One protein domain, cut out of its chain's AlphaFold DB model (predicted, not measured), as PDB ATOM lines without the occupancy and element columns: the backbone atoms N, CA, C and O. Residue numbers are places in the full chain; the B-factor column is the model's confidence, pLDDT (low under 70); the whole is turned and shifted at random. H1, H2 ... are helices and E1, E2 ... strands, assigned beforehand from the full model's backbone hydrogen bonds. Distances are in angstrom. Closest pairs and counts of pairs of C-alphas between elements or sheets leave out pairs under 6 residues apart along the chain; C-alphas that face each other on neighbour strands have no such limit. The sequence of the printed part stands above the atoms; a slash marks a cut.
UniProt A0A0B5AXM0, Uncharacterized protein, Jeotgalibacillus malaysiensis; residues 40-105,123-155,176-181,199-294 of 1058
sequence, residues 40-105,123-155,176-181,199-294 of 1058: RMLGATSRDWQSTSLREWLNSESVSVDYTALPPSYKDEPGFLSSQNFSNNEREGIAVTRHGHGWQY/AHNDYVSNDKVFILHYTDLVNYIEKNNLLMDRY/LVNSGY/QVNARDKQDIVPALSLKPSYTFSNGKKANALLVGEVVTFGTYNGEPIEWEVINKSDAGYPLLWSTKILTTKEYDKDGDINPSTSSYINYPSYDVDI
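What this domain is: This is residues 40 to 105, 123 to 155, 176 to 181 and 199 to 294 of the 1058 residues of an uncharacterized protein of Jeotgalibacillus malaysiensis (UniProt A0A0B5AXM0). Little regular structure: a rounded body mostly of loops, with a strongly twisted antiparallel sheet, E4, E7, E6, E5. Along the 201 printed residues run H1 to H3, E1, E2, H4, H5 and E3 to E8, mixed class, holding 76 residues. The whole is compact, radius of gyration of the C-alphas 16.3 A, spanning 49 by 40 by 30 A.

How they stand to each other: H3, residues 88 to 93, and H4, residues 138 to 147, only graze the sheet; both have every O i to N i+4 pair within hydrogen-bond range. E1, residues 97 to 101, is antiparallel to E2, residues 127 to 131, with N 99 and O 129 3.0 A apart. E4, residues 210 to 214, is antiparallel to E7, residues 258 to 262, with N 212 and O 260 2.9 A apart.

Where its parts are: H1, residues 46 to 51, begins with C-alpha 46 at (-50.464, 42.732, -9.565). E6, residues 243 to 252, measures 25.5 A.

The domain as a whole: Cuts separate C-alphas 105 and 123 by 6.3 A, 155 and 176 by 22.8 A, 181 and 199 by 7.1 A. 57 printed residues have pLDDT under 70.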
ATOM      1  N   ARG A  40     -64.731  40.082  -1.238       42.09
ATOM      2  CA  ARG A  40     -65.407  40.580  -2.459       42.09
ATOM      3  C   ARG A  40     -64.699  41.830  -2.982       42.09
ATOM      4  O   ARG A  40     -64.629  42.031  -4.196       42.09
ATOM      5  N   MET A  41     -63.848  42.533  -2.098       41.91
ATOM      6  CA  MET A  41     -63.264  43.843  -2.466       41.91
ATOM      7  C   MET A  41     -61.758  43.697  -2.679       41.91
ATOM      8  O   MET A  41     -61.171  44.467  -3.441       41.91
ATOM      9  N   LEU A  42     -61.042  42.464  -2.789       41.03
ATOM     10  CA  LEU A  42     -59.571  42.569  -2.976       41.03
ATOM     11  C   LEU A  42     -59.092  41.430  -3.867       41.03
ATOM     12  O   LEU A  42     -58.168  40.696  -3.510       41.03
ATOM     13  N   GLY A  43     -59.752  40.987  -4.943       45.22
ATOM     14  CA  GLY A  43     -59.110  40.283  -6.082       45.22
ATOM     15  C   GLY A  43     -57.582  40.401  -6.056       45.22
ATOM     16  O   GLY A  43     -57.017  41.288  -5.414       45.22
ATOM     17  N   ALA A  44     -56.738  39.325  -5.750       43.78
ATOM     18  CA  ALA A  44     -55.269  39.411  -5.947       43.78
ATOM     19  C   ALA A  44     -54.915  40.355  -7.106       43.78
ATOM     20  O   ALA A  44     -55.509  40.297  -8.185       43.78
ATOM     21  N   THR A  45     -54.437  41.580  -6.826       48.72
ATOM     22  CA  THR A  45     -53.985  42.575  -7.825       48.72
ATOM     23  C   THR A  45     -52.467  42.458  -8.020       48.72
ATOM     24  O   THR A  45     -51.792  41.714  -7.306       48.72
ATOM     25  N   SER A  46     -51.902  42.586  -9.247       50.62
ATOM     26  CA  SER A  46     -50.464  42.732  -9.565       50.62
ATOM     27  C   SER A  46     -49.693  43.387  -8.415       50.62
ATOM     28  O   SER A  46     -48.487  43.170  -8.283       50.62
ATOM     29  N   ARG A  47     -50.313  44.107  -7.468       53.75
ATOM     30  CA  ARG A  47     -49.628  44.731  -6.316       53.75
ATOM     31  C   ARG A  47     -49.163  43.674  -5.311       53.75
ATOM     32  O   ARG A  47     -48.179  43.894  -4.602       53.75
ATOM     33  N   ASP A  48     -49.647  42.421  -5.474       65.50
ATOM     34  CA  ASP A  48     -49.368  41.424  -4.418       65.50
ATOM     35  C   ASP A  48     -48.523  40.280  -4.985       65.50
ATOM     36  O   ASP A  48     -48.473  39.195  -4.401       65.50
ATOM     37  N   TRP A  49     -47.975  40.529  -6.330       77.38
ATOM     38  CA  TRP A  49     -47.154  39.461  -6.945       77.38
ATOM     39  C   TRP A  49     -46.135  38.915  -5.935       77.38
ATOM     40  O   TRP A  49     -45.886  37.707  -5.903       77.38
ATOM     41  N   GLN A  50     -45.620  39.695  -5.012       77.56
ATOM     42  CA  GLN A  50     -44.486  39.331  -4.126       77.56
ATOM     43  C   GLN A  50     -44.914  38.272  -3.105       77.56
ATOM     44  O   GLN A  50     -44.059  37.594  -2.531       77.56
ATOM     45  N   SER A  51     -46.195  38.052  -2.965       78.19
ATOM     46  CA  SER A  51     -46.574  37.029  -1.962       78.19
ATOM     47  C   SER A  51     -47.571  36.037  -2.553       78.19
ATOM     48  O   SER A  51     -48.237  35.310  -1.812       78.19
ATOM     49  N   THR A  52     -47.569  35.996  -3.910       81.00
ATOM     50  CA  THR A  52     -48.566  35.073  -4.493       81.00
ATOM     51  C   THR A  52     -48.035  33.635  -4.430       81.00
ATOM     52  O   THR A  52     -46.824  33.403  -4.415       81.00
ATOM     53  N   SER A  53     -49.116  32.655  -4.380       87.12
ATOM     54  CA  SER A  53     -48.746  31.226  -4.373       87.12
ATOM     55  C   SER A  53     -48.043  30.815  -5.674       87.12
ATOM     56  O   SER A  53     -47.118  30.001  -5.640       87.12
ATOM     57  N   LEU A  54     -48.372  31.482  -6.798       86.94
ATOM     58  CA  LEU A  54     -47.726  31.137  -8.085       86.94
ATOM     59  C   LEU A  54     -46.250  31.551  -8.079       86.94
ATOM     60  O   LEU A  54     -45.399  30.786  -8.539       86.94
ATOM     61  N   ARG A  55     -45.958  32.820  -7.598       88.75
ATOM     62  CA  ARG A  55     -44.542  33.243  -7.533       88.75
ATOM     63  C   ARG A  55     -43.741  32.281  -6.644       88.75
ATOM     64  O   ARG A  55     -42.608  31.933  -6.984       88.75
ATOM     65  N   GLU A  56     -44.294  31.896  -5.519       92.00
ATOM     66  CA  GLU A  56     -43.560  31.009  -4.598       92.00
ATOM     67  C   GLU A  56     -43.365  29.615  -5.208       92.00
ATOM     68  O   GLU A  56     -42.297  29.019  -5.049       92.00
ATOM     69  N   TRP A  57     -44.327  29.180  -5.962       94.50
ATOM     70  CA  TRP A  57     -44.154  27.883  -6.666       94.50
ATOM     71  C   TRP A  57     -43.097  28.006  -7.769       94.50
ATOM     72  O   TRP A  57     -42.217  27.147  -7.871       94.50
ATOM     73  N   LEU A  58     -43.136  29.136  -8.622       94.31
ATOM     74  CA  LEU A  58     -42.211  29.280  -9.769       94.31
ATOM     75  C   LEU A  58     -40.761  29.370  -9.278       94.31
ATOM     76  O   LEU A  58     -39.851  28.898  -9.961       94.31
ATOM     77  N   ASN A  59     -40.624  29.871  -8.060       96.31
ATOM     78  CA  ASN A  59     -39.238  30.174  -7.650       96.31
ATOM     79  C   ASN A  59     -38.801  29.226  -6.527       96.31
ATOM     80  O   ASN A  59     -37.722  29.399  -5.956       96.31
ATOM     81  N   SER A  60     -39.545  28.135  -6.236       95.44
ATOM     82  CA  SER A  60     -39.157  27.223  -5.132       95.44
ATOM     83  C   SER A  60     -38.261  26.105  -5.669       95.44
ATOM     84  O   SER A  60     -38.540  25.501  -6.706       95.44
ATOM     85  N   GLU A  61     -37.153  25.819  -4.928       95.25
ATOM     86  CA  GLU A  61     -36.241  24.721  -5.328       95.25
ATOM     87  C   GLU A  61     -36.556  23.450  -4.532       95.25
ATOM     88  O   GLU A  61     -35.908  22.421  -4.728       95.25
ATOM     89  N   SER A  62     -37.680  23.576  -3.627       93.38
ATOM     90  CA  SER A  62     -38.028  22.417  -2.780       93.38
ATOM     91  C   SER A  62     -39.044  21.509  -3.488       93.38
ATOM     92  O   SER A  62     -39.829  21.961  -4.324       93.38
ATOM     93  N   VAL A  63     -38.995  20.140  -3.214       91.50
ATOM     94  CA  VAL A  63     -39.988  19.194  -3.786       91.50
ATOM     95  C   VAL A  63     -41.339  19.394  -3.083       91.50
ATOM     96  O   VAL A  63     -42.388  19.182  -3.695       91.50
ATOM     97  N   SER A  64     -41.284  19.904  -1.867       93.50
ATOM     98  CA  SER A  64     -42.513  20.311  -1.152       93.50
ATOM     99  C   SER A  64     -42.483  21.819  -0.865       93.50
ATOM    100  O   SER A  64     -41.637  22.312  -0.116       93.50
ATOM    101  N   VAL A  65     -43.490  22.568  -1.504       93.31
ATOM    102  CA  VAL A  65     -43.429  24.049  -1.499       93.31
ATOM    103  C   VAL A  65     -44.276  24.565  -0.330       93.31
ATOM    104  O   VAL A  65     -45.390  24.095  -0.088       93.31
ATOM    105  N   ASP A  66     -43.646  25.487   0.392       91.25
ATOM    106  CA  ASP A  66     -44.425  26.178   1.443       91.25
ATOM    107  C   ASP A  66     -44.991  27.503   0.903       91.25
ATOM    108  O   ASP A  66     -44.355  28.193   0.105       91.25
ATOM    109  N   TYR A  67     -46.242  27.739   1.391       88.88
ATOM    110  CA  TYR A  67     -46.889  28.951   0.837       88.88
ATOM    111  C   TYR A  67     -47.224  29.916   1.980       88.88
ATOM    112  O   TYR A  67     -47.596  29.499   3.080       88.88
ATOM    113  N   THR A  68     -46.928  31.206   1.653       85.69
ATOM    114  CA  THR A  68     -47.151  32.281   2.642       85.69
ATOM    115  C   THR A  68     -48.648  32.444   2.905       85.69
ATOM    116  O   THR A  68     -49.050  32.623   4.056       85.69
ATOM    117  N   ALA A  69     -49.544  32.226   1.914       78.00
ATOM    118  CA  ALA A  69     -51.007  32.340   2.095       78.00
ATOM    119  C   ALA A  69     -51.664  30.968   1.937       78.00
ATOM    120  O   ALA A  69     -51.016  29.936   2.133       78.00
ATOM    121  N   LEU A  70     -53.032  30.972   1.905       81.88
ATOM    122  CA  LEU A  70     -53.724  29.676   1.758       81.88
ATOM    123  C   LEU A  70     -53.146  28.861   0.590       81.88
ATOM    124  O   LEU A  70     -52.857  29.398  -0.481       81.88
ATOM    125  N   PRO A  71     -52.892  27.588   0.971       83.81
ATOM    126  CA  PRO A  71     -52.283  26.749  -0.070       83.81
ATOM    127  C   PRO A  71     -53.192  26.628  -1.308       83.81
ATOM    128  O   PRO A  71     -54.411  26.478  -1.187       83.81
ATOM    129  N   PRO A  72     -52.527  26.773  -2.547       87.25
ATOM    130  CA  PRO A  72     -53.289  26.678  -3.804       87.25
ATOM    131  C   PRO A  72     -53.647  25.229  -4.151       87.25
ATOM    132  O   PRO A  72     -53.315  24.304  -3.405       87.25
ATOM    133  N   SER A  73     -54.500  25.091  -5.222       89.06
ATOM    134  CA  SER A  73     -54.935  23.734  -5.620       89.06
ATOM    135  C   SER A  73     -53.749  22.865  -6.051       89.06
ATOM    136  O   SER A  73     -53.852  21.637  -6.035       89.06
ATOM    137  N   TYR A  74     -52.629  23.535  -6.388       89.75
ATOM    138  CA  TYR A  74     -51.470  22.721  -6.825       89.75
ATOM    139  C   TYR A  74     -50.425  22.670  -5.708       89.75
ATOM    140  O   TYR A  74     -49.222  22.617  -5.976       89.75
ATOM    141  N   LYS A  75     -50.813  22.636  -4.469       91.50
ATOM    142  CA  LYS A  75     -49.918  22.725  -3.291       91.50
ATOM    143  C   LYS A  75     -49.030  21.482  -3.188       91.50
ATOM    144  O   LYS A  75     -47.963  21.537  -2.572       91.50
ATOM    145  N   ASP A  76     -49.473  20.374  -3.848       92.75
ATOM    146  CA  ASP A  76     -48.676  19.136  -3.669       92.75
ATOM    147  C   ASP A  76     -47.669  18.982  -4.810       92.75
ATOM    148  O   ASP A  76     -46.855  18.056  -4.790       92.75
ATOM    149  N   GLU A  77     -47.614  19.936  -5.744       93.44
ATOM    150  CA  GLU A  77     -46.621  19.857  -6.835       93.44
ATOM    151  C   GLU A  77     -45.254  20.379  -6.363       93.44
ATOM    152  O   GLU A  77     -45.170  21.266  -5.511       93.44
ATOM    153  N   PRO A  78     -44.171  19.617  -6.918       93.75
ATOM    154  CA  PRO A  78     -42.849  20.159  -6.589       93.75
ATOM    155  C   PRO A  78     -42.641  21.566  -7.170       93.75
ATOM    156  O   PRO A  78     -43.305  21.954  -8.136       93.75
ATOM    157  N   GLY A  79     -41.859  22.328  -6.376       94.50
ATOM    158  CA  GLY A  79     -41.532  23.683  -6.896       94.50
ATOM    159  C   GLY A  79     -41.007  23.648  -8.331       94.50
ATOM    160  O   GLY A  79     -40.392  22.669  -8.762       94.50
ATOM    161  N   PHE A  80     -41.249  24.677  -9.141       96.06
ATOM    162  CA  PHE A  80     -40.846  24.708 -10.560       96.06
ATOM    163  C   PHE A  80     -39.327  24.565 -10.707       96.06
ATOM    164  O   PHE A  80     -38.861  23.899 -11.634       96.06
ATOM    165  N   LEU A  81     -38.564  25.149  -9.734       96.69
ATOM    166  CA  LEU A  81     -37.085  25.069  -9.855       96.69
ATOM    167  C   LEU A  81     -36.546  23.915  -9.011       96.69
ATOM    168  O   LEU A  81     -35.358  23.887  -8.682       96.69
ATOM    169  N   SER A  82     -37.354  22.975  -8.653       96.19
ATOM    170  CA  SER A  82     -36.866  21.869  -7.793       96.19
ATOM    171  C   SER A  82     -35.907  20.958  -8.555       96.19
ATOM    172  O   SER A  82     -35.739  21.085  -9.769       96.19
ATOM    173  N   SER A  83     -35.310  20.048  -7.796       93.81
ATOM    174  CA  SER A  83     -34.305  19.140  -8.409       93.81
ATOM    175  C   SER A  83     -34.960  18.179  -9.396       93.81
ATOM    176  O   SER A  83     -34.265  17.581 -10.221       93.81
ATOM    177  N   GLN A  84     -36.322  18.178  -9.452       93.38
ATOM    178  CA  GLN A  84     -36.995  17.303 -10.443       93.38
ATOM    179  C   GLN A  84     -37.065  17.972 -11.817       93.38
ATOM    180  O   GLN A  84     -37.193  17.280 -12.830       93.38
ATOM    181  N   ASN A  85     -36.987  19.311 -11.780       94.19
ATOM    182  CA  ASN A  85     -37.151  20.001 -13.083       94.19
ATOM    183  C   ASN A  85     -35.835  20.628 -13.548       94.19
ATOM    184  O   ASN A  85     -35.582  20.700 -14.752       94.19
ATOM    185  N   PHE A  86     -34.944  20.984 -12.576       96.50
ATOM    186  CA  PHE A  86     -33.688  21.648 -12.976       96.50
ATOM    187  C   PHE A  86     -32.537  21.064 -12.155       96.50
ATOM    188  O   PHE A  86     -32.654  20.858 -10.945       96.50
ATOM    189  N   SER A  87     -31.368  20.760 -12.890       94.06
ATOM    190  CA  SER A  87     -30.162  20.333 -12.152       94.06
ATOM    191  C   SER A  87     -29.560  21.494 -11.345       94.06
ATOM    192  O   SER A  87     -29.919  22.657 -11.537       94.06
ATOM    193  N   ASN A  88     -28.675  21.150 -10.444       94.06
ATOM    194  CA  ASN A  88     -28.028  22.215  -9.632       94.06
ATOM    195  C   ASN A  88     -27.287  23.223 -10.513       94.06
ATOM    196  O   ASN A  88     -27.358  24.427 -10.257       94.06
ATOM    197  N   ASN A  89     -26.591  22.667 -11.547       92.88
ATOM    198  CA  ASN A  89     -25.874  23.574 -12.470       92.88
ATOM    199  C   ASN A  89     -26.841  24.501 -13.221       92.88
ATOM    200  O   ASN A  89     -26.543  25.684 -13.394       92.88
ATOM    201  N   GLU A  90     -27.970  23.956 -13.622       95.50
ATOM    202  CA  GLU A  90     -28.961  24.784 -14.355       95.50
ATOM    203  C   GLU A  90     -29.578  25.839 -13.430       95.50
ATOM    204  O   GLU A  90     -29.743  26.990 -13.839       95.50
ATOM    205  N   ARG A  91     -29.815  25.483 -12.175       95.31
ATOM    206  CA  ARG A  91     -30.407  26.473 -11.247       95.31
ATOM    207  C   ARG A  91     -29.415  27.602 -10.965       95.31
ATOM    208  O   ARG A  91     -29.820  28.762 -10.876       95.31
ATOM    209  N   GLU A  92     -28.135  27.239 -10.873       94.44
ATOM    210  CA  GLU A  92     -27.113  28.277 -10.607       94.44
ATOM    211  C   GLU A  92     -26.889  29.166 -11.832       94.44
ATOM    212  O   GLU A  92     -26.438  30.304 -11.687       94.44
ATOM    213  N   GLY A  93     -27.257  28.580 -13.000       95.44
ATOM    214  CA  GLY A  93     -27.075  29.344 -14.255       95.44
ATOM    215  C   GLY A  93     -28.195  30.364 -14.470       95.44
ATOM    216  O   GLY A  93     -28.052  31.260 -15.305       95.44
ATOM    217  N   ILE A  94     -29.310  30.264 -13.649       97.81
ATOM    218  CA  ILE A  94     -30.444  31.194 -13.846       97.81
ATOM    219  C   ILE A  94     -30.171  32.470 -13.040       97.81
ATOM    220  O   ILE A  94     -29.854  32.421 -11.849       97.81
ATOM    221  N   ALA A  95     -30.276  33.654 -13.705       97.06
ATOM    222  CA  ALA A  95     -29.966  34.941 -13.058       97.06
ATOM    223  C   ALA A  95     -31.194  35.429 -12.276       97.06
ATOM    224  O   ALA A  95     -32.338  35.141 -12.636       97.06
ATOM    225  N   VAL A  96     -30.857  36.019 -11.122       97.19
ATOM    226  CA  VAL A  96     -31.951  36.781 -10.475       97.19
ATOM    227  C   VAL A  96     -32.214  38.079 -11.256       97.19
ATOM    228  O   VAL A  96     -31.337  38.935 -11.393       97.19
ATOM    229  N   THR A  97     -33.495  38.165 -11.782       93.62
ATOM    230  CA  THR A  97     -33.830  39.244 -12.739       93.62
ATOM    231  C   THR A  97     -34.807  40.222 -12.071       93.62
ATOM    232  O   THR A  97     -35.815  39.820 -11.487       93.62
ATOM    233  N   ARG A  98     -34.276  41.522 -12.145       90.00
ATOM    234  CA  ARG A  98     -35.222  42.572 -11.711       90.00
ATOM    235  C   ARG A  98     -36.209  42.925 -12.830       90.00
ATOM    236  O   ARG A  98     -35.815  43.299 -13.936       90.00
ATOM    237  N   HIS A  99     -37.518  42.720 -12.542       84.56
ATOM    238  CA  HIS A  99     -38.538  42.916 -13.589       84.56
ATOM    239  C   HIS A  99     -39.752  43.635 -12.998       84.56
ATOM    240  O   HIS A  99     -39.942  43.665 -11.780       84.56
ATOM    241  N   GLY A 100     -40.483  44.348 -13.955       74.12
ATOM    242  CA  GLY A 100     -41.615  45.179 -13.485       74.12
ATOM    243  C   GLY A 100     -42.931  44.401 -13.526       74.12
ATOM    244  O   GLY A 100     -43.065  43.406 -14.241       74.12
ATOM    245  N   HIS A 101     -43.828  44.735 -12.547       68.69
ATOM    246  CA  HIS A 101     -45.238  44.321 -12.611       68.69
ATOM    247  C   HIS A 101     -46.145  45.484 -12.198       68.69
ATOM    248  O   HIS A 101     -45.671  46.513 -11.711       68.69
ATOM    249  N   GLY A 102     -47.454  45.538 -12.782       60.12
ATOM    250  CA  GLY A 102     -48.216  46.766 -12.415       60.12
ATOM    251  C   GLY A 102     -49.551  46.806 -13.155       60.12
ATOM    252  O   GLY A 102     -50.074  45.776 -13.588       60.12
ATOM    253  N   TRP A 103     -50.300  48.198 -13.186       52.66
ATOM    254  CA  TRP A 103     -51.676  48.383 -13.689       52.66
ATOM    255  C   TRP A 103     -51.643  48.839 -15.154       52.66
ATOM    256  O   TRP A 103     -50.686  49.475 -15.603       52.66
ATOM    257  N   GLN A 104     -52.740  48.429 -15.752       49.81
ATOM    258  CA  GLN A 104     -53.027  49.086 -17.046       49.81
ATOM    259  C   GLN A 104     -53.976  50.277 -16.837       49.81
ATOM    260  O   GLN A 104     -54.955  50.190 -16.094       49.81
ATOM    261  N   TYR A 105     -53.563  51.648 -17.171       45.09
ATOM    262  CA  TYR A 105     -54.513  52.780 -17.103       45.09
ATOM    263  C   TYR A 105     -55.496  52.748 -18.280       45.09
ATOM    264  O   TYR A 105     -55.171  52.278 -19.374       45.09
ATOM    265  N   ALA A 123     -49.467  51.115 -19.676       47.06
ATOM    266  CA  ALA A 123     -49.015  50.184 -18.625       47.06
ATOM    267  C   ALA A 123     -47.740  50.730 -17.977       47.06
ATOM    268  O   ALA A 123     -46.873  51.295 -18.648       47.06
ATOM    269  N   HIS A 124     -48.001  51.181 -16.796       50.91
ATOM    270  CA  HIS A 124     -46.896  51.640 -15.934       50.91
ATOM    271  C   HIS A 124     -46.413  50.482 -15.047       50.91
ATOM    272  O   HIS A 124     -47.195  49.621 -14.639       50.91
ATOM    273  N   ASN A 125     -45.036  50.237 -15.191       59.69
ATOM    274  CA  ASN A 125     -44.555  49.316 -14.129       59.69
ATOM    275  C   ASN A 125     -44.561  50.011 -12.760       59.69
ATOM    276  O   ASN A 125     -43.747  50.896 -12.490       59.69
ATOM    277  N   ASP A 126     -45.594  49.820 -12.046       60.59
ATOM    278  CA  ASP A 126     -45.699  50.565 -10.765       60.59
ATOM    279  C   ASP A 126     -44.913  49.859  -9.660       60.59
ATOM    280  O   ASP A 126     -44.504  50.505  -8.693       60.59
ATOM    281  N   TYR A 127     -44.635  48.513  -9.970       70.56
ATOM    282  CA  TYR A 127     -43.909  47.781  -8.903       70.56
ATOM    283  C   TYR A 127     -42.802  46.922  -9.517       70.56
ATOM    284  O   TYR A 127     -42.838  46.585 -10.703       70.56
ATOM    285  N   VAL A 128     -41.764  46.588  -8.626       79.25
ATOM    286  CA  VAL A 128     -40.635  45.780  -9.144       79.25
ATOM    287  C   VAL A 128     -40.366  44.637  -8.159       79.25
ATOM    288  O   VAL A 128     -40.576  44.771  -6.951       79.25
ATOM    289  N   SER A 129     -40.011  43.492  -8.786       85.38
ATOM    290  CA  SER A 129     -39.606  42.357  -7.935       85.38
ATOM    291  C   SER A 129     -38.386  41.654  -8.536       85.38
ATOM    292  O   SER A 129     -38.078  41.813  -9.719       85.38
ATOM    293  N   ASN A 130     -37.653  40.965  -7.588       92.94
ATOM    294  CA  ASN A 130     -36.522  40.129  -8.065       92.94
ATOM    295  C   ASN A 130     -36.908  38.645  -8.039       92.94
ATOM    296  O   ASN A 130     -37.332  38.114  -7.012       92.94
ATOM    297  N   ASP A 131     -36.735  38.058  -9.345       94.06
ATOM    298  CA  ASP A 131     -37.135  36.636  -9.376       94.06
ATOM    299  C   ASP A 131     -36.229  35.872 -10.352       94.06
ATOM    300  O   ASP A 131     -35.649  36.454 -11.271       94.06
ATOM    301  N   LYS A 132     -36.061  34.585 -10.078       95.81
ATOM    302  CA  LYS A 132     -35.332  33.737 -11.055       95.81
ATOM    303  C   LYS A 132     -36.250  33.311 -12.203       95.81
ATOM    304  O   LYS A 132     -35.824  33.319 -13.360       95.81
ATOM    305  N   VAL A 133     -37.509  32.961 -11.915       95.06
ATOM    306  CA  VAL A 133     -38.502  32.661 -12.962       95.06
ATOM    307  C   VAL A 133     -39.736  33.539 -12.727       95.06
ATOM    308  O   VAL A 133     -40.206  33.693 -11.597       95.06
ATOM    309  N   PHE A 134     -40.207  34.153 -13.818       89.69
ATOM    310  CA  PHE A 134     -41.324  35.096 -13.606       89.69
ATOM    311  C   PHE A 134     -42.209  35.111 -14.850       89.69
ATOM    312  O   PHE A 134     -41.941  34.407 -15.826       89.69
ATOM    313  N   ILE A 135     -43.278  35.788 -14.707       82.25
ATOM    314  CA  ILE A 135     -44.158  36.005 -15.878       82.25
ATOM    315  C   ILE A 135     -43.900  37.407 -16.438       82.25
ATOM    316  O   ILE A 135     -43.754  38.379 -15.692       82.25
ATOM    317  N   LEU A 136     -43.729  37.391 -17.745       73.50
ATOM    318  CA  LEU A 136     -43.372  38.694 -18.346       73.50
ATOM    319  C   LEU A 136     -44.508  39.706 -18.151       73.50
ATOM    320  O   LEU A 136     -45.689  39.361 -18.225       73.50
ATOM    321  N   HIS A 137     -44.037  40.871 -17.836       70.94
ATOM    322  CA  HIS A 137     -45.021  41.977 -17.890       70.94
ATOM    323  C   HIS A 137     -45.307  42.391 -19.339       70.94
ATOM    324  O   HIS A 137     -44.471  42.220 -20.228       70.94
ATOM    325  N   TYR A 138     -46.564  42.943 -19.532       63.50
ATOM    326  CA  TYR A 138     -46.990  43.273 -20.912       63.50
ATOM    327  C   TYR A 138     -46.014  44.256 -21.569       63.50
ATOM    328  O   TYR A 138     -45.785  44.176 -22.779       63.50
ATOM    329  N   THR A 139     -45.484  45.171 -20.772       61.78
ATOM    330  CA  THR A 139     -44.558  46.161 -21.379       61.78
ATOM    331  C   THR A 139     -43.275  45.487 -21.866       61.78
ATOM    332  O   THR A 139     -42.741  45.869 -22.909       61.78
ATOM    333  N   ASP A 140     -42.854  44.474 -21.186       65.31
ATOM    334  CA  ASP A 140     -41.620  43.750 -21.571       65.31
ATOM    335  C   ASP A 140     -41.860  42.880 -22.811       65.31
ATOM    336  O   ASP A 140     -40.985  42.794 -23.675       65.31
ATOM    337  N   LEU A 141     -42.935  42.297 -22.929       63.16
ATOM    338  CA  LEU A 141     -43.296  41.501 -24.117       63.16
ATOM    339  C   LEU A 141     -43.439  42.396 -25.354       63.16
ATOM    340  O   LEU A 141     -42.946  42.041 -26.426       63.16
ATOM    341  N   VAL A 142     -44.096  43.516 -25.168       57.56
ATOM    342  CA  VAL A 142     -44.301  44.464 -26.291       57.56
ATOM    343  C   VAL A 142     -42.947  45.038 -26.728       57.56
ATOM    344  O   VAL A 142     -42.711  45.200 -27.928       57.56
ATOM    345  N   ASN A 143     -42.163  45.365 -25.781       58.91
ATOM    346  CA  ASN A 143     -40.804  45.816 -26.158       58.91
ATOM    347  C   ASN A 143     -40.079  44.768 -27.008       58.91
ATOM    348  O   ASN A 143     -39.399  45.127 -27.971       58.91
ATOM    349  N   TYR A 144     -40.248  43.613 -26.690       59.41
ATOM    350  CA  TYR A 144     -39.623  42.512 -27.452       59.41
ATOM    351  C   TYR A 144     -40.216  42.414 -28.863       59.41
ATOM    352  O   TYR A 144     -39.466  42.276 -29.833       59.41
ATOM    353  N   ILE A 145     -41.522  42.406 -28.973       56.25
ATOM    354  CA  ILE A 145     -42.194  42.275 -30.288       56.25
ATOM    355  C   ILE A 145     -41.784  43.443 -31.193       56.25
ATOM    356  O   ILE A 145     -41.522  43.235 -32.380       56.25
ATOM    357  N   GLU A 146     -41.688  44.619 -30.666       54.97
ATOM    358  CA  GLU A 146     -41.312  45.824 -31.448       54.97
ATOM    359  C   GLU A 146     -39.848  45.756 -31.876       54.97
ATOM    360  O   GLU A 146     -39.527  46.117 -33.010       54.97
ATOM    361  N   LYS A 147     -38.920  45.355 -31.102       59.53
ATOM    362  CA  LYS A 147     -37.481  45.271 -31.443       59.53
ATOM    363  C   LYS A 147     -37.225  44.192 -32.496       59.53
ATOM    364  O   LYS A 147     -36.272  44.307 -33.269       59.53
ATOM    365  N   ASN A 148     -38.112  43.241 -32.620       54.47
ATOM    366  CA  ASN A 148     -37.844  42.132 -33.568       54.47
ATOM    367  C   ASN A 148     -38.749  42.247 -34.794       54.47
ATOM    368  O   ASN A 148     -38.822  41.316 -35.598       54.47
ATOM    369  N   ASN A 149     -39.398  43.374 -35.145       54.59
ATOM    370  CA  ASN A 149     -40.236  43.675 -36.323       54.59
ATOM    371  C   ASN A 149     -41.312  42.610 -36.540       54.59
ATOM    372  O   ASN A 149     -41.596  42.227 -37.676       54.59
ATOM    373  N   LEU A 150     -41.590  41.938 -35.510       50.91
ATOM    374  CA  LEU A 150     -42.589  40.850 -35.629       50.91
ATOM    375  C   LEU A 150     -44.004  41.429 -35.636       50.91
ATOM    376  O   LEU A 150     -44.961  40.711 -35.933       50.91
ATOM    377  N   LEU A 151     -44.192  42.702 -35.408       48.28
ATOM    378  CA  LEU A 151     -45.506  43.386 -35.427       48.28
ATOM    379  C   LEU A 151     -45.953  43.661 -36.862       48.28
ATOM    380  O   LEU A 151     -47.149  43.590 -37.154       48.28
ATOM    381  N   MET A 152     -45.048  43.831 -37.819       41.06
ATOM    382  CA  MET A 152     -45.373  44.156 -39.237       41.06
ATOM    383  C   MET A 152     -45.784  42.885 -39.984       41.06
ATOM    384  O   MET A 152     -46.639  42.949 -40.871       41.06
ATOM    385  N   ASP A 153     -45.230  41.648 -39.647       40.59
ATOM    386  CA  ASP A 153     -45.600  40.338 -40.234       40.59
ATOM    387  C   ASP A 153     -46.905  39.815 -39.615       40.59
ATOM    388  O   ASP A 153     -47.672  39.132 -40.295       40.59
ATOM    389  N   ARG A 154     -47.317  40.329 -38.497       44.72
ATOM    390  CA  ARG A 154     -48.615  40.090 -37.827       44.72
ATOM    391  C   ARG A 154     -49.690  41.050 -38.341       44.72
ATOM    392  O   ARG A 154     -50.881  40.747 -38.242       44.72
ATOM    393  N   TYR A 155     -49.234  42.268 -38.967       41.66
ATOM    394  CA  TYR A 155     -50.084  43.313 -39.587       41.66
ATOM    395  C   TYR A 155     -50.665  42.819 -40.913       41.66
ATOM    396  O   TYR A 155     -51.742  43.266 -41.314       41.66
ATOM    397  N   LEU A 176     -50.770  33.779 -19.548       57.16
ATOM    398  CA  LEU A 176     -50.791  34.767 -18.454       57.16
ATOM    399  C   LEU A 176     -49.651  35.780 -18.645       57.16
ATOM    400  O   LEU A 176     -48.507  35.408 -18.914       57.16
ATOM    401  N   VAL A 177     -50.036  37.110 -18.663       60.03
ATOM    402  CA  VAL A 177     -49.031  38.195 -18.572       60.03
ATOM    403  C   VAL A 177     -49.212  38.907 -17.221       60.03
ATOM    404  O   VAL A 177     -50.294  38.885 -16.628       60.03
ATOM    405  N   ASN A 178     -48.069  39.146 -16.603       60.72
ATOM    406  CA  ASN A 178     -48.086  39.756 -15.249       60.72
ATOM    407  C   ASN A 178     -48.635  41.187 -15.298       60.72
ATOM    408  O   ASN A 178     -47.883  42.159 -15.369       60.72
ATOM    409  N   SER A 179     -50.180  41.374 -15.523       54.38
ATOM    410  CA  SER A 179     -50.815  42.710 -15.554       54.38
ATOM    411  C   SER A 179     -52.052  42.702 -14.648       54.38
ATOM    412  O   SER A 179     -52.624  41.650 -14.358       54.38
ATOM    413  N   GLY A 180     -52.114  43.450 -13.479       47.25
ATOM    414  CA  GLY A 180     -53.181  43.501 -12.452       47.25
ATOM    415  C   GLY A 180     -54.565  43.638 -13.079       47.25
ATOM    416  O   GLY A 180     -54.707  43.740 -14.299       47.25
ATOM    417  N   TYR A 181     -55.732  43.012 -12.196       41.12
ATOM    418  CA  TYR A 181     -57.203  43.141 -12.239       41.12
ATOM    419  C   TYR A 181     -57.630  44.603 -12.423       41.12
ATOM    420  O   TYR A 181     -57.138  45.505 -11.740       41.12
ATOM    421  N   GLN A 199     -59.520  39.894 -19.587       43.38
ATOM    422  CA  GLN A 199     -59.765  40.029 -18.136       43.38
ATOM    423  C   GLN A 199     -59.345  38.763 -17.372       43.38
ATOM    424  O   GLN A 199     -59.794  37.656 -17.671       43.38
ATOM    425  N   VAL A 200     -58.074  38.716 -16.919       45.41
ATOM    426  CA  VAL A 200     -57.665  37.492 -16.193       45.41
ATOM    427  C   VAL A 200     -57.959  37.696 -14.698       45.41
ATOM    428  O   VAL A 200     -57.552  38.691 -14.096       45.41
ATOM    429  N   ASN A 201     -59.087  37.041 -14.371       51.88
ATOM    430  CA  ASN A 201     -59.365  37.061 -12.914       51.88
ATOM    431  C   ASN A 201     -58.342  36.216 -12.143       51.88
ATOM    432  O   ASN A 201     -58.050  35.075 -12.508       51.88
ATOM    433  N   ALA A 202     -57.386  36.928 -11.440       51.25
ATOM    434  CA  ALA A 202     -56.254  36.321 -10.705       51.25
ATOM    435  C   ALA A 202     -56.682  35.015 -10.016       51.25
ATOM    436  O   ALA A 202     -55.853  34.123  -9.823       51.25
ATOM    437  N   ARG A 203     -57.991  34.705 -10.029       57.88
ATOM    438  CA  ARG A 203     -58.407  33.503  -9.268       57.88
ATOM    439  C   ARG A 203     -58.863  32.395 -10.218       57.88
ATOM    440  O   ARG A 203     -59.027  31.249  -9.793       57.88
ATOM    441  N   ASP A 204     -58.920  32.644 -11.549       59.91
ATOM    442  CA  ASP A 204     -59.163  31.570 -12.536       59.91
ATOM    443  C   ASP A 204     -57.842  30.928 -12.991       59.91
ATOM    444  O   ASP A 204     -56.777  31.545 -12.931       59.91
ATOM    445  N   LYS A 205     -57.914  29.680 -13.148       69.69
ATOM    446  CA  LYS A 205     -56.717  29.008 -13.705       69.69
ATOM    447  C   LYS A 205     -56.308  29.643 -15.047       69.69
ATOM    448  O   LYS A 205     -57.151  29.920 -15.904       69.69
ATOM    449  N   GLN A 206     -54.933  29.896 -15.054       67.31
ATOM    450  CA  GLN A 206     -54.439  30.564 -16.290       67.31
ATOM    451  C   GLN A 206     -53.283  29.757 -16.892       67.31
ATOM    452  O   GLN A 206     -52.586  29.020 -16.194       67.31
ATOM    453  N   ASP A 207     -53.281  29.897 -18.242       71.38
ATOM    454  CA  ASP A 207     -52.139  29.245 -18.922       71.38
ATOM    455  C   ASP A 207     -50.828  29.989 -18.614       71.38
ATOM    456  O   ASP A 207     -50.734  31.210 -18.767       71.38
ATOM    457  N   ILE A 208     -49.844  29.265 -18.158       74.25
ATOM    458  CA  ILE A 208     -48.605  29.896 -17.639       74.25
ATOM    459  C   ILE A 208     -47.491  29.720 -18.677       74.25
ATOM    460  O   ILE A 208     -47.146  28.602 -19.066       74.25
ATOM    461  N   VAL A 209     -46.914  30.943 -19.037       79.12
ATOM    462  CA  VAL A 209     -45.722  30.968 -19.903       79.12
ATOM    463  C   VAL A 209     -44.618  31.754 -19.178       79.12
ATOM    464  O   VAL A 209     -44.616  32.987 -19.162       79.12
ATOM    465  N   PRO A 210     -43.670  31.000 -18.572       88.38
ATOM    466  CA  PRO A 210     -42.677  31.663 -17.713       88.38
ATOM    467  C   PRO A 210     -41.515  32.249 -18.524       88.38
ATOM    468  O   PRO A 210     -41.297  31.870 -19.678       88.38
ATOM    469  N   ALA A 211     -40.842  33.159 -17.854       90.25
ATOM    470  CA  ALA A 211     -39.632  33.773 -18.448       90.25
ATOM    471  C   ALA A 211     -38.496  33.744 -17.419       90.25
ATOM    472  O   ALA A 211     -38.732  33.695 -16.210       90.25
ATOM    473  N   LEU A 212     -37.254  33.690 -17.972       95.75
ATOM    474  CA  LEU A 212     -36.092  33.806 -17.072       95.75
ATOM    475  C   LEU A 212     -34.881  34.298 -17.865       95.75
ATOM    476  O   LEU A 212     -34.871  34.257 -19.098       95.75
ATOM    477  N   SER A 213     -33.883  34.810 -17.062       95.62
ATOM    478  CA  SER A 213     -32.597  35.222 -17.672       95.62
ATOM    479  C   SER A 213     -31.485  34.249 -17.259       95.62
ATOM    480  O   SER A 213     -31.505  33.685 -16.163       95.62
ATOM    481  N   LEU A 214     -30.542  34.050 -18.271       97.38
ATOM    482  CA  LEU A 214     -29.399  33.183 -17.926       97.38
ATOM    483  C   LEU A 214     -28.140  34.027 -17.706       97.38
ATOM    484  O   LEU A 214     -27.953  35.067 -18.341       97.38
ATOM    485  N   LYS A 215     -27.330  33.547 -16.719       97.38
ATOM    486  CA  LYS A 215     -26.021  34.214 -16.544       97.38
ATOM    487  C   LYS A 215     -25.116  33.994 -17.766       97.38
ATOM    488  O   LYS A 215     -25.091  32.912 -18.355       97.38
ATOM    489  N   PRO A 216     -24.370  35.000 -18.177       95.69
ATOM    490  CA  PRO A 216     -23.593  34.941 -19.426       95.69
ATOM    491  C   PRO A 216     -22.544  33.819 -19.393       95.69
ATOM    492  O   PRO A 216     -22.226  33.254 -20.443       95.69
ATOM    493  N   SER A 217     -22.158  33.457 -18.176       94.19
ATOM    494  CA  SER A 217     -21.073  32.453 -18.098       94.19
ATOM    495  C   SER A 217     -21.642  31.030 -18.137       94.19
ATOM    496  O   SER A 217     -20.879  30.065 -18.216       94.19
ATOM    497  N   TYR A 218     -22.950  30.873 -18.108       95.75
ATOM    498  CA  TYR A 218     -23.502  29.502 -18.144       95.75
ATOM    499  C   TYR A 218     -23.227  28.820 -19.487       95.75
ATOM    500  O   TYR A 218     -23.390  29.417 -20.555       95.75
ATOM    501  N   THR A 219     -22.798  27.509 -19.352       94.38
ATOM    502  CA  THR A 219     -22.465  26.748 -20.577       94.38
ATOM    503  C   THR A 219     -23.441  25.573 -20.726       94.38
ATOM    504  O   THR A 219     -23.621  24.770 -19.808       94.38
ATOM    505  N   PHE A 220     -24.149  25.589 -21.929       92.50
ATOM    506  CA  PHE A 220     -25.101  24.489 -22.193       92.50
ATOM    507  C   PHE A 220     -24.367  23.170 -22.446       92.50
ATOM    508  O   PHE A 220     -23.145  23.144 -22.605       92.50
ATOM    509  N   SER A 221     -25.101  22.075 -22.396       86.38
ATOM    510  CA  SER A 221     -24.485  20.743 -22.583       86.38
ATOM    511  C   SER A 221     -23.746  20.645 -23.920       86.38
ATOM    512  O   SER A 221     -22.800  19.863 -24.042       86.38
ATOM    513  N   ASN A 222     -24.148  21.526 -24.844       87.56
ATOM    514  CA  ASN A 222     -23.471  21.493 -26.164       87.56
ATOM    515  C   ASN A 222     -22.246  22.410 -26.192       87.56
ATOM    516  O   ASN A 222     -21.619  22.568 -27.240       87.56
ATOM    517  N   GLY A 223     -21.802  22.952 -25.046       88.75
ATOM    518  CA  GLY A 223     -20.551  23.743 -24.953       88.75
ATOM    519  C   GLY A 223     -20.782  25.224 -25.270       88.75
ATOM    520  O   GLY A 223     -19.869  26.031 -25.084       88.75
ATOM    521  N   LYS A 224     -21.992  25.610 -25.691       93.56
ATOM    522  CA  LYS A 224     -22.284  27.015 -26.043       93.56
ATOM    523  C   LYS A 224     -22.607  27.811 -24.767       93.56
ATOM    524  O   LYS A 224     -23.363  27.357 -23.905       93.56
ATOM    525  N   LYS A 225     -21.943  29.054 -24.710       94.62
ATOM    526  CA  LYS A 225     -22.210  29.917 -23.532       94.62
ATOM    527  C   LYS A 225     -23.485  30.741 -23.744       94.62
ATOM    528  O   LYS A 225     -23.859  31.057 -24.874       94.62
ATOM    529  N   ALA A 226     -24.153  31.047 -22.633       94.31
ATOM    530  CA  ALA A 226     -25.440  31.767 -22.736       94.31
ATOM    531  C   ALA A 226     -25.248  33.135 -23.395       94.31
ATOM    532  O   ALA A 226     -26.130  33.595 -24.125       94.31
ATOM    533  N   ASN A 227     -24.141  33.865 -23.283       93.31
ATOM    534  CA  ASN A 227     -23.970  35.211 -23.876       93.31
ATOM    535  C   ASN A 227     -23.776  35.136 -25.393       93.31
ATOM    536  O   ASN A 227     -23.865  36.157 -26.076       93.31
ATOM    537  N   ALA A 228     -23.585  33.931 -25.881       94.12
ATOM    538  CA  ALA A 228     -23.414  33.805 -27.349       94.12
ATOM    539  C   ALA A 228     -24.764  33.530 -28.018       94.12
ATOM    540  O   ALA A 228     -24.834  33.428 -29.245       94.12
ATOM    541  N   LEU A 229     -25.863  33.441 -27.212       92.94
ATOM    542  CA  LEU A 229     -27.175  33.158 -27.834       92.94
ATOM    543  C   LEU A 229     -27.689  34.395 -28.571       92.94
ATOM    544  O   LEU A 229     -27.509  35.527 -28.120       92.94
ATOM    545  N   LEU A 230     -28.343  34.134 -29.771       88.75
ATOM    546  CA  LEU A 230     -28.885  35.249 -30.576       88.75
ATOM    547  C   LEU A 230     -30.385  35.397 -30.294       88.75
ATOM    548  O   LEU A 230     -31.071  34.425 -29.969       88.75
ATOM    549  N   VAL A 231     -30.823  36.740 -30.280       81.31
ATOM    550  CA  VAL A 231     -32.286  36.961 -30.162       81.31
ATOM    551  C   VAL A 231     -33.019  36.186 -31.266       81.31
ATOM    552  O   VAL A 231     -32.608  36.187 -32.430       81.31
ATOM    553  N   GLY A 232     -34.166  35.373 -30.844       76.56
ATOM    554  CA  GLY A 232     -34.928  34.535 -31.795       76.56
ATOM    555  C   GLY A 232     -34.484  33.071 -31.718       76.56
ATOM    556  O   GLY A 232     -35.224  32.188 -32.157       76.56
ATOM    557  N   GLU A 233     -33.267  32.871 -31.213       87.69
ATOM    558  CA  GLU A 233     -32.754  31.487 -31.127       87.69
ATOM    559  C   GLU A 233     -33.525  30.697 -30.056       87.69
ATOM    560  O   GLU A 233     -33.919  31.238 -29.021       87.69
ATOM    561  N   VAL A 234     -33.806  29.339 -30.310       89.62
ATOM    562  CA  VAL A 234     -34.547  28.496 -29.346       89.62
ATOM    563  C   VAL A 234     -33.577  27.479 -28.731       89.62
ATOM    564  O   VAL A 234     -32.811  26.818 -29.436       89.62
ATOM    565  N   VAL A 235     -33.658  27.478 -27.378       93.75
ATOM    566  CA  VAL A 235     -32.767  26.520 -26.695       93.75
ATOM    567  C   VAL A 235     -33.612  25.686 -25.726       93.75
ATOM    568  O   VAL A 235     -34.756  26.031 -25.419       93.75
ATOM    569  N   THR A 236     -32.996  24.462 -25.368       92.94
ATOM    570  CA  THR A 236     -33.687  23.665 -24.324       92.94
ATOM    571  C   THR A 236     -32.933  23.793 -22.994       92.94
ATOM    572  O   THR A 236     -31.708  23.664 -22.938       92.94
ATOM    573  N   PHE A 237     -33.670  24.139 -21.986       92.44
ATOM    574  CA  PHE A 237     -33.114  24.453 -20.657       92.44
ATOM    575  C   PHE A 237     -34.145  24.073 -19.589       92.44
ATOM    576  O   PHE A 237     -35.280  24.555 -19.593       92.44
ATOM    577  N   GLY A 238     -33.748  22.955 -18.712       93.12
ATOM    578  CA  GLY A 238     -34.680  22.446 -17.675       93.12
ATOM    579  C   GLY A 238     -35.739  21.517 -18.279       93.12
ATOM    580  O   GLY A 238     -35.816  21.341 -19.497       93.12
ATOM    581  N   THR A 239     -36.478  20.806 -17.369       92.62
ATOM    582  CA  THR A 239     -37.594  19.940 -17.802       92.62
ATOM    583  C   THR A 239     -38.813  20.221 -16.912       92.62
ATOM    584  O   THR A 239     -38.680  20.688 -15.779       92.62
ATOM    585  N   TYR A 240     -39.955  20.058 -17.465       88.88
ATOM    586  CA  TYR A 240     -41.195  20.125 -16.670       88.88
ATOM    587  C   TYR A 240     -42.113  18.965 -17.064       88.88
ATOM    588  O   TYR A 240     -42.375  18.727 -18.245       88.88
ATOM    589  N   ASN A 241     -42.524  18.092 -16.012       84.75
ATOM    590  CA  ASN A 241     -43.310  16.854 -16.207       84.75
ATOM    591  C   ASN A 241     -42.591  15.872 -17.131       84.75
ATOM    592  O   ASN A 241     -43.222  15.211 -17.957       84.75
ATOM    593  N   GLY A 242     -41.275  15.877 -17.020       85.12
ATOM    594  CA  GLY A 242     -40.460  14.844 -17.700       85.12
ATOM    595  C   GLY A 242     -40.075  15.264 -19.122       85.12
ATOM    596  O   GLY A 242     -39.358  14.523 -19.798       85.12
ATOM    597  N   GLU A 243     -40.501  16.574 -19.560       87.19
ATOM    598  CA  GLU A 243     -40.150  17.013 -20.929       87.19
ATOM    599  C   GLU A 243     -39.252  18.258 -20.866       87.19
ATOM    600  O   GLU A 243     -39.418  19.122 -20.003       87.19
ATOM    601  N   PRO A 244     -38.253  18.287 -21.879       91.12
ATOM    602  CA  PRO A 244     -37.411  19.493 -21.935       91.12
ATOM    603  C   PRO A 244     -38.237  20.746 -22.285       91.12
ATOM    604  O   PRO A 244     -39.155  20.690 -23.107       91.12
ATOM    605  N   ILE A 245     -37.908  21.786 -21.612       90.75
ATOM    606  CA  ILE A 245     -38.636  23.037 -21.921       90.75
ATOM    607  C   ILE A 245     -37.896  23.775 -23.045       90.75
ATOM    608  O   ILE A 245     -36.679  23.968 -22.995       90.75
ATOM    609  N   GLU A 246     -38.654  24.194 -23.989       88.88
ATOM    610  CA  GLU A 246     -38.076  25.007 -25.084       88.88
ATOM    611  C   GLU A 246     -38.243  26.504 -24.775       88.88
ATOM    612  O   GLU A 246     -39.336  26.972 -24.450       88.88
ATOM    613  N   TRP A 247     -37.023  27.217 -24.874       91.25
ATOM    614  CA  TRP A 247     -37.028  28.666 -24.581       91.25
ATOM    615  C   TRP A 247     -36.540  29.457 -25.803       91.25
ATOM    616  O   TRP A 247     -35.543  29.104 -26.437       91.25
ATOM    617  N   GLU A 248     -37.310  30.485 -26.103       84.88
ATOM    618  CA  GLU A 248     -36.823  31.415 -27.147       84.88
ATOM    619  C   GLU A 248     -36.155  32.645 -26.512       84.88
ATOM    620  O   GLU A 248     -36.657  33.216 -25.542       84.88
ATOM    621  N   VAL A 249     -35.033  32.920 -27.123       87.94
ATOM    622  CA  VAL A 249     -34.349  34.147 -26.657       87.94
ATOM    623  C   VAL A 249     -35.074  35.382 -27.216       87.94
ATOM    624  O   VAL A 249     -35.132  35.594 -28.430       87.94
ATOM    625  N   ILE A 250     -35.600  36.137 -26.171       76.56
ATOM    626  CA  ILE A 250     -36.460  37.228 -26.686       76.56
ATOM    627  C   ILE A 250     -35.750  38.577 -26.490       76.56
ATOM    628  O   ILE A 250     -36.138  39.574 -27.103       76.56
ATOM    629  N   ASN A 251     -34.713  38.544 -25.630       81.12
ATOM    630  CA  ASN A 251     -33.925  39.783 -25.443       81.12
ATOM    631  C   ASN A 251     -32.564  39.437 -24.825       81.12
ATOM    632  O   ASN A 251     -32.367  38.345 -24.289       81.12
ATOM    633  N   LYS A 252     -31.584  40.470 -25.120       84.00
ATOM    634  CA  LYS A 252     -30.269  40.307 -24.471       84.00
ATOM    635  C   LYS A 252     -29.798  41.649 -23.907       84.00
ATOM    636  O   LYS A 252     -29.789  42.668 -24.602       84.00
ATOM    637  N   SER A 253     -29.508  41.567 -22.566       82.56
ATOM    638  CA  SER A 253     -29.053  42.830 -21.951       82.56
ATOM    639  C   SER A 253     -27.679  43.255 -22.475       82.56
ATOM    640  O   SER A 253     -26.996  42.490 -23.160       82.56
ATOM    641  N   ASP A 254     -27.298  44.563 -22.188       79.69
ATOM    642  CA  ASP A 254     -25.961  45.052 -22.614       79.69
ATOM    643  C   ASP A 254     -24.843  44.248 -21.941       79.69
ATOM    644  O   ASP A 254     -23.758  44.114 -22.510       79.69
ATOM    645  N   ALA A 255     -25.134  43.748 -20.850       81.56
ATOM    646  CA  ALA A 255     -24.108  42.973 -20.109       81.56
ATOM    647  C   ALA A 255     -24.143  41.496 -20.511       81.56
ATOM    648  O   ALA A 255     -23.388  40.689 -19.963       81.56
ATOM    649  N   GLY A 256     -24.946  41.119 -21.537       87.12
ATOM    650  CA  GLY A 256     -24.829  39.806 -22.202       87.12
ATOM    651  C   GLY A 256     -25.774  38.776 -21.552       87.12
ATOM    652  O   GLY A 256     -25.626  37.576 -21.792       87.12
ATOM    653  N   TYR A 257     -26.780  39.202 -20.668       93.44
ATOM    654  CA  TYR A 257     -27.773  38.268 -20.096       93.44
ATOM    655  C   TYR A 257     -28.923  38.032 -21.087       93.44
ATOM    656  O   TYR A 257     -29.717  38.932 -21.374       93.44
ATOM    657  N   PRO A 258     -29.019  36.776 -21.571       93.00
ATOM    658  CA  PRO A 258     -30.162  36.545 -22.467       93.00
ATOM    659  C   PRO A 258     -31.466  36.329 -21.686       93.00
ATOM    660  O   PRO A 258     -31.496  35.604 -20.688       93.00
ATOM    661  N   LEU A 259     -32.579  37.050 -22.102       90.94
ATOM    662  CA  LEU A 259     -33.926  36.835 -21.545       90.94
ATOM    663  C   LEU A 259     -34.683  35.776 -22.363       90.94
ATOM    664  O   LEU A 259     -34.894  35.932 -23.568       90.94
ATOM    665  N   LEU A 260     -35.105  34.732 -21.708       91.62
ATOM    666  CA  LEU A 260     -35.734  33.593 -22.408       91.62
ATOM    667  C   LEU A 260     -37.218  33.534 -22.022       91.62
ATOM    668  O   LEU A 260     -37.591  33.825 -20.884       91.62
ATOM    669  N   TRP A 261     -37.925  33.105 -23.035       86.56
ATOM    670  CA  TRP A 261     -39.389  32.998 -22.859       86.56
ATOM    671  C   TRP A 261     -39.861  31.650 -23.414       86.56
ATOM    672  O   TRP A 261     -39.508  31.257 -24.528       86.56
ATOM    673  N   SER A 262     -40.725  30.979 -22.592       82.62
ATOM    674  CA  SER A 262     -41.119  29.630 -23.051       82.62
ATOM    675  C   SER A 262     -41.951  29.720 -24.339       82.62
ATOM    676  O   SER A 262     -42.780  30.617 -24.503       82.62
ATOM    677  N   THR A 263     -41.668  28.747 -25.209       76.12
ATOM    678  CA  THR A 263     -42.348  28.834 -26.527       76.12
ATOM    679  C   THR A 263     -43.734  28.192 -26.437       76.12
ATOM    680  O   THR A 263     -44.556  28.378 -27.337       76.12
ATOM    681  N   LYS A 264     -43.932  27.445 -25.210       75.56
ATOM    682  CA  LYS A 264     -45.247  26.794 -25.054       75.56
ATOM    683  C   LYS A 264     -45.834  27.122 -23.676       75.56
ATOM    684  O   LYS A 264     -45.133  27.606 -22.784       75.56
ATOM    685  N   ILE A 265     -47.150  26.911 -23.663       76.56
ATOM    686  CA  ILE A 265     -47.785  26.941 -22.324       76.56
ATOM    687  C   ILE A 265     -47.356  25.704 -21.526       76.56
ATOM    688  O   ILE A 265     -47.558  24.564 -21.952       76.56
ATOM    689  N   LEU A 266     -46.773  26.052 -20.376       78.56
ATOM    690  CA  LEU A 266     -46.200  24.899 -19.647       78.56
ATOM    691  C   LEU A 266     -47.247  24.282 -18.721       78.56
ATOM    692  O   LEU A 266     -47.257  23.063 -18.538       78.56
ATOM    693  N   THR A 267     -48.155  25.136 -18.234       80.69
ATOM    694  CA  THR A 267     -49.200  24.612 -17.332       80.69
ATOM    695  C   THR A 267     -50.269  25.692 -17.125       80.69
ATOM    696  O   THR A 267     -50.126  26.822 -17.596       80.69
ATOM    697  N   THR A 268     -51.408  25.162 -16.518       81.75
ATOM    698  CA  THR A 268     -52.496  26.090 -16.149       81.75
ATOM    699  C   THR A 268     -52.680  26.097 -14.624       81.75
ATOM    700  O   THR A 268     -52.870  25.052 -13.999       81.75
ATOM    701  N   LYS A 269     -52.496  27.361 -14.089       80.12
ATOM    702  CA  LYS A 269     -52.587  27.425 -12.620       80.12
ATOM    703  C   LYS A 269     -53.260  28.739 -12.206       80.12
ATOM    704  O   LYS A 269     -53.253  29.721 -12.952       80.12
ATOM    705  N   GLU A 270     -53.861  28.578 -11.030       75.81
ATOM    706  CA  GLU A 270     -54.416  29.851 -10.490       75.81
ATOM    707  C   GLU A 270     -53.310  30.675  -9.823       75.81
ATOM    708  O   GLU A 270     -52.277  30.143  -9.411       75.81
ATOM    709  N   TYR A 271     -53.503  32.071  -9.859       73.19
ATOM    710  CA  TYR A 271     -52.548  33.019  -9.242       73.19
ATOM    711  C   TYR A 271     -52.525  32.846  -7.717       73.19
ATOM    712  O   TYR A 271     -51.448  32.714  -7.131       73.19
ATOM    713  N   ASP A 272     -53.798  32.653  -6.987       72.69
ATOM    714  CA  ASP A 272     -53.952  32.376  -5.543       72.69
ATOM    715  C   ASP A 272     -55.240  31.582  -5.305       72.69
ATOM    716  O   ASP A 272     -56.134  31.551  -6.152       72.69
ATOM    717  N   LYS A 273     -55.342  30.928  -4.064       73.38
ATOM    718  CA  LYS A 273     -56.586  30.208  -3.695       73.38
ATOM    719  C   LYS A 273     -57.695  31.202  -3.322       73.38
ATOM    720  O   LYS A 273     -57.434  32.270  -2.764       73.38
ATOM    721  N   ASP A 274     -59.111  30.832  -3.655       61.12
ATOM    722  CA  ASP A 274     -60.268  31.696  -3.331       61.12
ATOM    723  C   ASP A 274     -60.343  31.982  -1.826       61.12
ATOM    724  O   ASP A 274     -60.193  31.084  -0.996       61.12
ATOM    725  N   GLY A 275     -60.519  33.442  -1.437       56.97
ATOM    726  CA  GLY A 275     -60.709  33.762  -0.002       56.97
ATOM    727  C   GLY A 275     -59.388  34.151   0.674       56.97
ATOM    728  O   GLY A 275     -59.386  34.487   1.859       56.97
ATOM    729  N   ASP A 276     -58.199  34.245  -0.115       59.81
ATOM    730  CA  ASP A 276     -56.859  34.443   0.478       59.81
ATOM    731  C   ASP A 276     -56.591  35.942   0.663       59.81
ATOM    732  O   ASP A 276     -56.940  36.764  -0.187       59.81
ATOM    733  N   ILE A 277     -55.987  36.292   1.889       59.34
ATOM    734  CA  ILE A 277     -55.474  37.663   2.124       59.34
ATOM    735  C   ILE A 277     -53.947  37.645   1.973       59.34
ATOM    736  O   ILE A 277     -53.246  36.860   2.617       59.34
ATOM    737  N   ASN A 278     -53.415  38.098   0.760       59.56
ATOM    738  CA  ASN A 278     -51.953  37.988   0.548       59.56
ATOM    739  C   ASN A 278     -51.218  39.147   1.240       59.56
ATOM    740  O   ASN A 278     -51.594  40.313   1.104       59.56
ATOM    741  N   PRO A 279     -50.162  38.780   2.101       68.38
ATOM    742  CA  PRO A 279     -49.289  39.851   2.604       68.38
ATOM    743  C   PRO A 279     -48.481  40.509   1.476       68.38
ATOM    744  O   PRO A 279     -48.518  40.056   0.328       68.38
ATOM    745  N   SER A 280     -47.867  41.709   1.739       67.62
ATOM    746  CA  SER A 280     -47.136  42.489   0.709       67.62
ATOM    747  C   SER A 280     -45.837  41.783   0.300       67.62
ATOM    748  O   SER A 280     -45.358  41.981  -0.818       67.62
ATOM    749  N   THR A 281     -45.297  40.721   1.174       77.56
ATOM    750  CA  THR A 281     -44.072  40.007   0.742       77.56
ATOM    751  C   THR A 281     -44.186  38.529   1.131       77.56
ATOM    752  O   THR A 281     -44.952  38.161   2.023       77.56
ATOM    753  N   SER A 282     -43.420  37.677   0.399       85.00
ATOM    754  CA  SER A 282     -43.405  36.221   0.658       85.00
ATOM    755  C   SER A 282     -42.506  35.909   1.861       85.00
ATOM    756  O   SER A 282     -41.440  36.503   2.034       85.00
ATOM    757  N   SER A 283     -42.900  34.862   2.778       88.00
ATOM    758  CA  SER A 283     -42.046  34.413   3.899       88.00
ATOM    759  C   SER A 283     -41.025  33.369   3.446       88.00
ATOM    760  O   SER A 283     -40.085  33.068   4.186       88.00
ATOM    761  N   TYR A 284     -41.088  32.912   2.126       89.19
ATOM    762  CA  TYR A 284     -40.221  31.772   1.743       89.19
ATOM    763  C   TYR A 284     -39.389  32.125   0.513       89.19
ATOM    764  O   TYR A 284     -38.302  31.570   0.330       89.19
ATOM    765  N   ILE A 285     -39.859  32.975  -0.299       90.56
ATOM    766  CA  ILE A 285     -39.062  33.349  -1.487       90.56
ATOM    767  C   ILE A 285     -38.663  34.820  -1.336       90.56
ATOM    768  O   ILE A 285     -39.512  35.715  -1.293       90.56
ATOM    769  N   ASN A 286     -37.316  35.003  -1.198       86.12
ATOM    770  CA  ASN A 286     -36.826  36.392  -1.080       86.12
ATOM    771  C   ASN A 286     -35.443  36.511  -1.738       86.12
ATOM    772  O   ASN A 286     -34.496  35.817  -1.366       86.12
ATOM    773  N   TYR A 287     -35.393  37.398  -2.762       93.12
ATOM    774  CA  TYR A 287     -34.080  37.681  -3.388       93.12
ATOM    775  C   TYR A 287     -33.727  39.156  -3.167       93.12
ATOM    776  O   TYR A 287     -34.233  40.045  -3.856       93.12
ATOM    777  N   PRO A 288     -32.799  39.520  -2.277       87.62
ATOM    778  CA  PRO A 288     -32.536  40.913  -1.868       87.62
ATOM    779  C   PRO A 288     -31.745  41.680  -2.936       87.62
ATOM    780  O   PRO A 288     -31.770  42.913  -2.941       87.62
ATOM    781  N   SER A 289     -31.063  40.901  -3.843       93.19
ATOM    782  CA  SER A 289     -30.314  41.608  -4.906       93.19
ATOM    783  C   SER A 289     -30.597  40.949  -6.261       93.19
ATOM    784  O   SER A 289     -31.223  39.890  -6.335       93.19
ATOM    785  N   TYR A 290     -30.214  41.740  -7.375       93.88
ATOM    786  CA  TYR A 290     -30.502  41.168  -8.711       93.88
ATOM    787  C   TYR A 290     -29.213  41.103  -9.528       93.88
ATOM    788  O   TYR A 290     -28.258  41.840  -9.271       93.88
ATOM    789  N   ASP A 291     -29.148  40.185 -10.485       95.06
ATOM    790  CA  ASP A 291     -28.032  40.056 -11.452       95.06
ATOM    791  C   ASP A 291     -28.266  40.926 -12.689       95.06
ATOM    792  O   ASP A 291     -27.312  41.488 -13.230       95.06
ATOM    793  N   VAL A 292     -29.513  41.060 -13.125       91.81
ATOM    794  CA  VAL A 292     -29.814  41.828 -14.356       91.81
ATOM    795  C   VAL A 292     -31.146  42.563 -14.138       91.81
ATOM    796  O   VAL A 292     -32.046  42.069 -13.455       91.81
ATOM    797  N   ASP A 293     -31.080  43.840 -14.734       87.06
ATOM    798  CA  ASP A 293     -32.274  44.698 -14.580       87.06
ATOM    799  C   ASP A 293     -32.916  44.947 -15.956       87.06
ATOM    800  O   ASP A 293     -32.325  45.584 -16.831       87.06
ATOM    801  N   ILE A 294     -34.120  44.333 -15.959       79.31
ATOM    802  CA  ILE A 294     -34.780  44.580 -17.275       79.31
ATOM    803  C   ILE A 294     -35.930  45.572 -17.082       79.31
ATOM    804  O   ILE A 294     -36.698  45.816 -18.015       79.31
TER     805      ILE A 294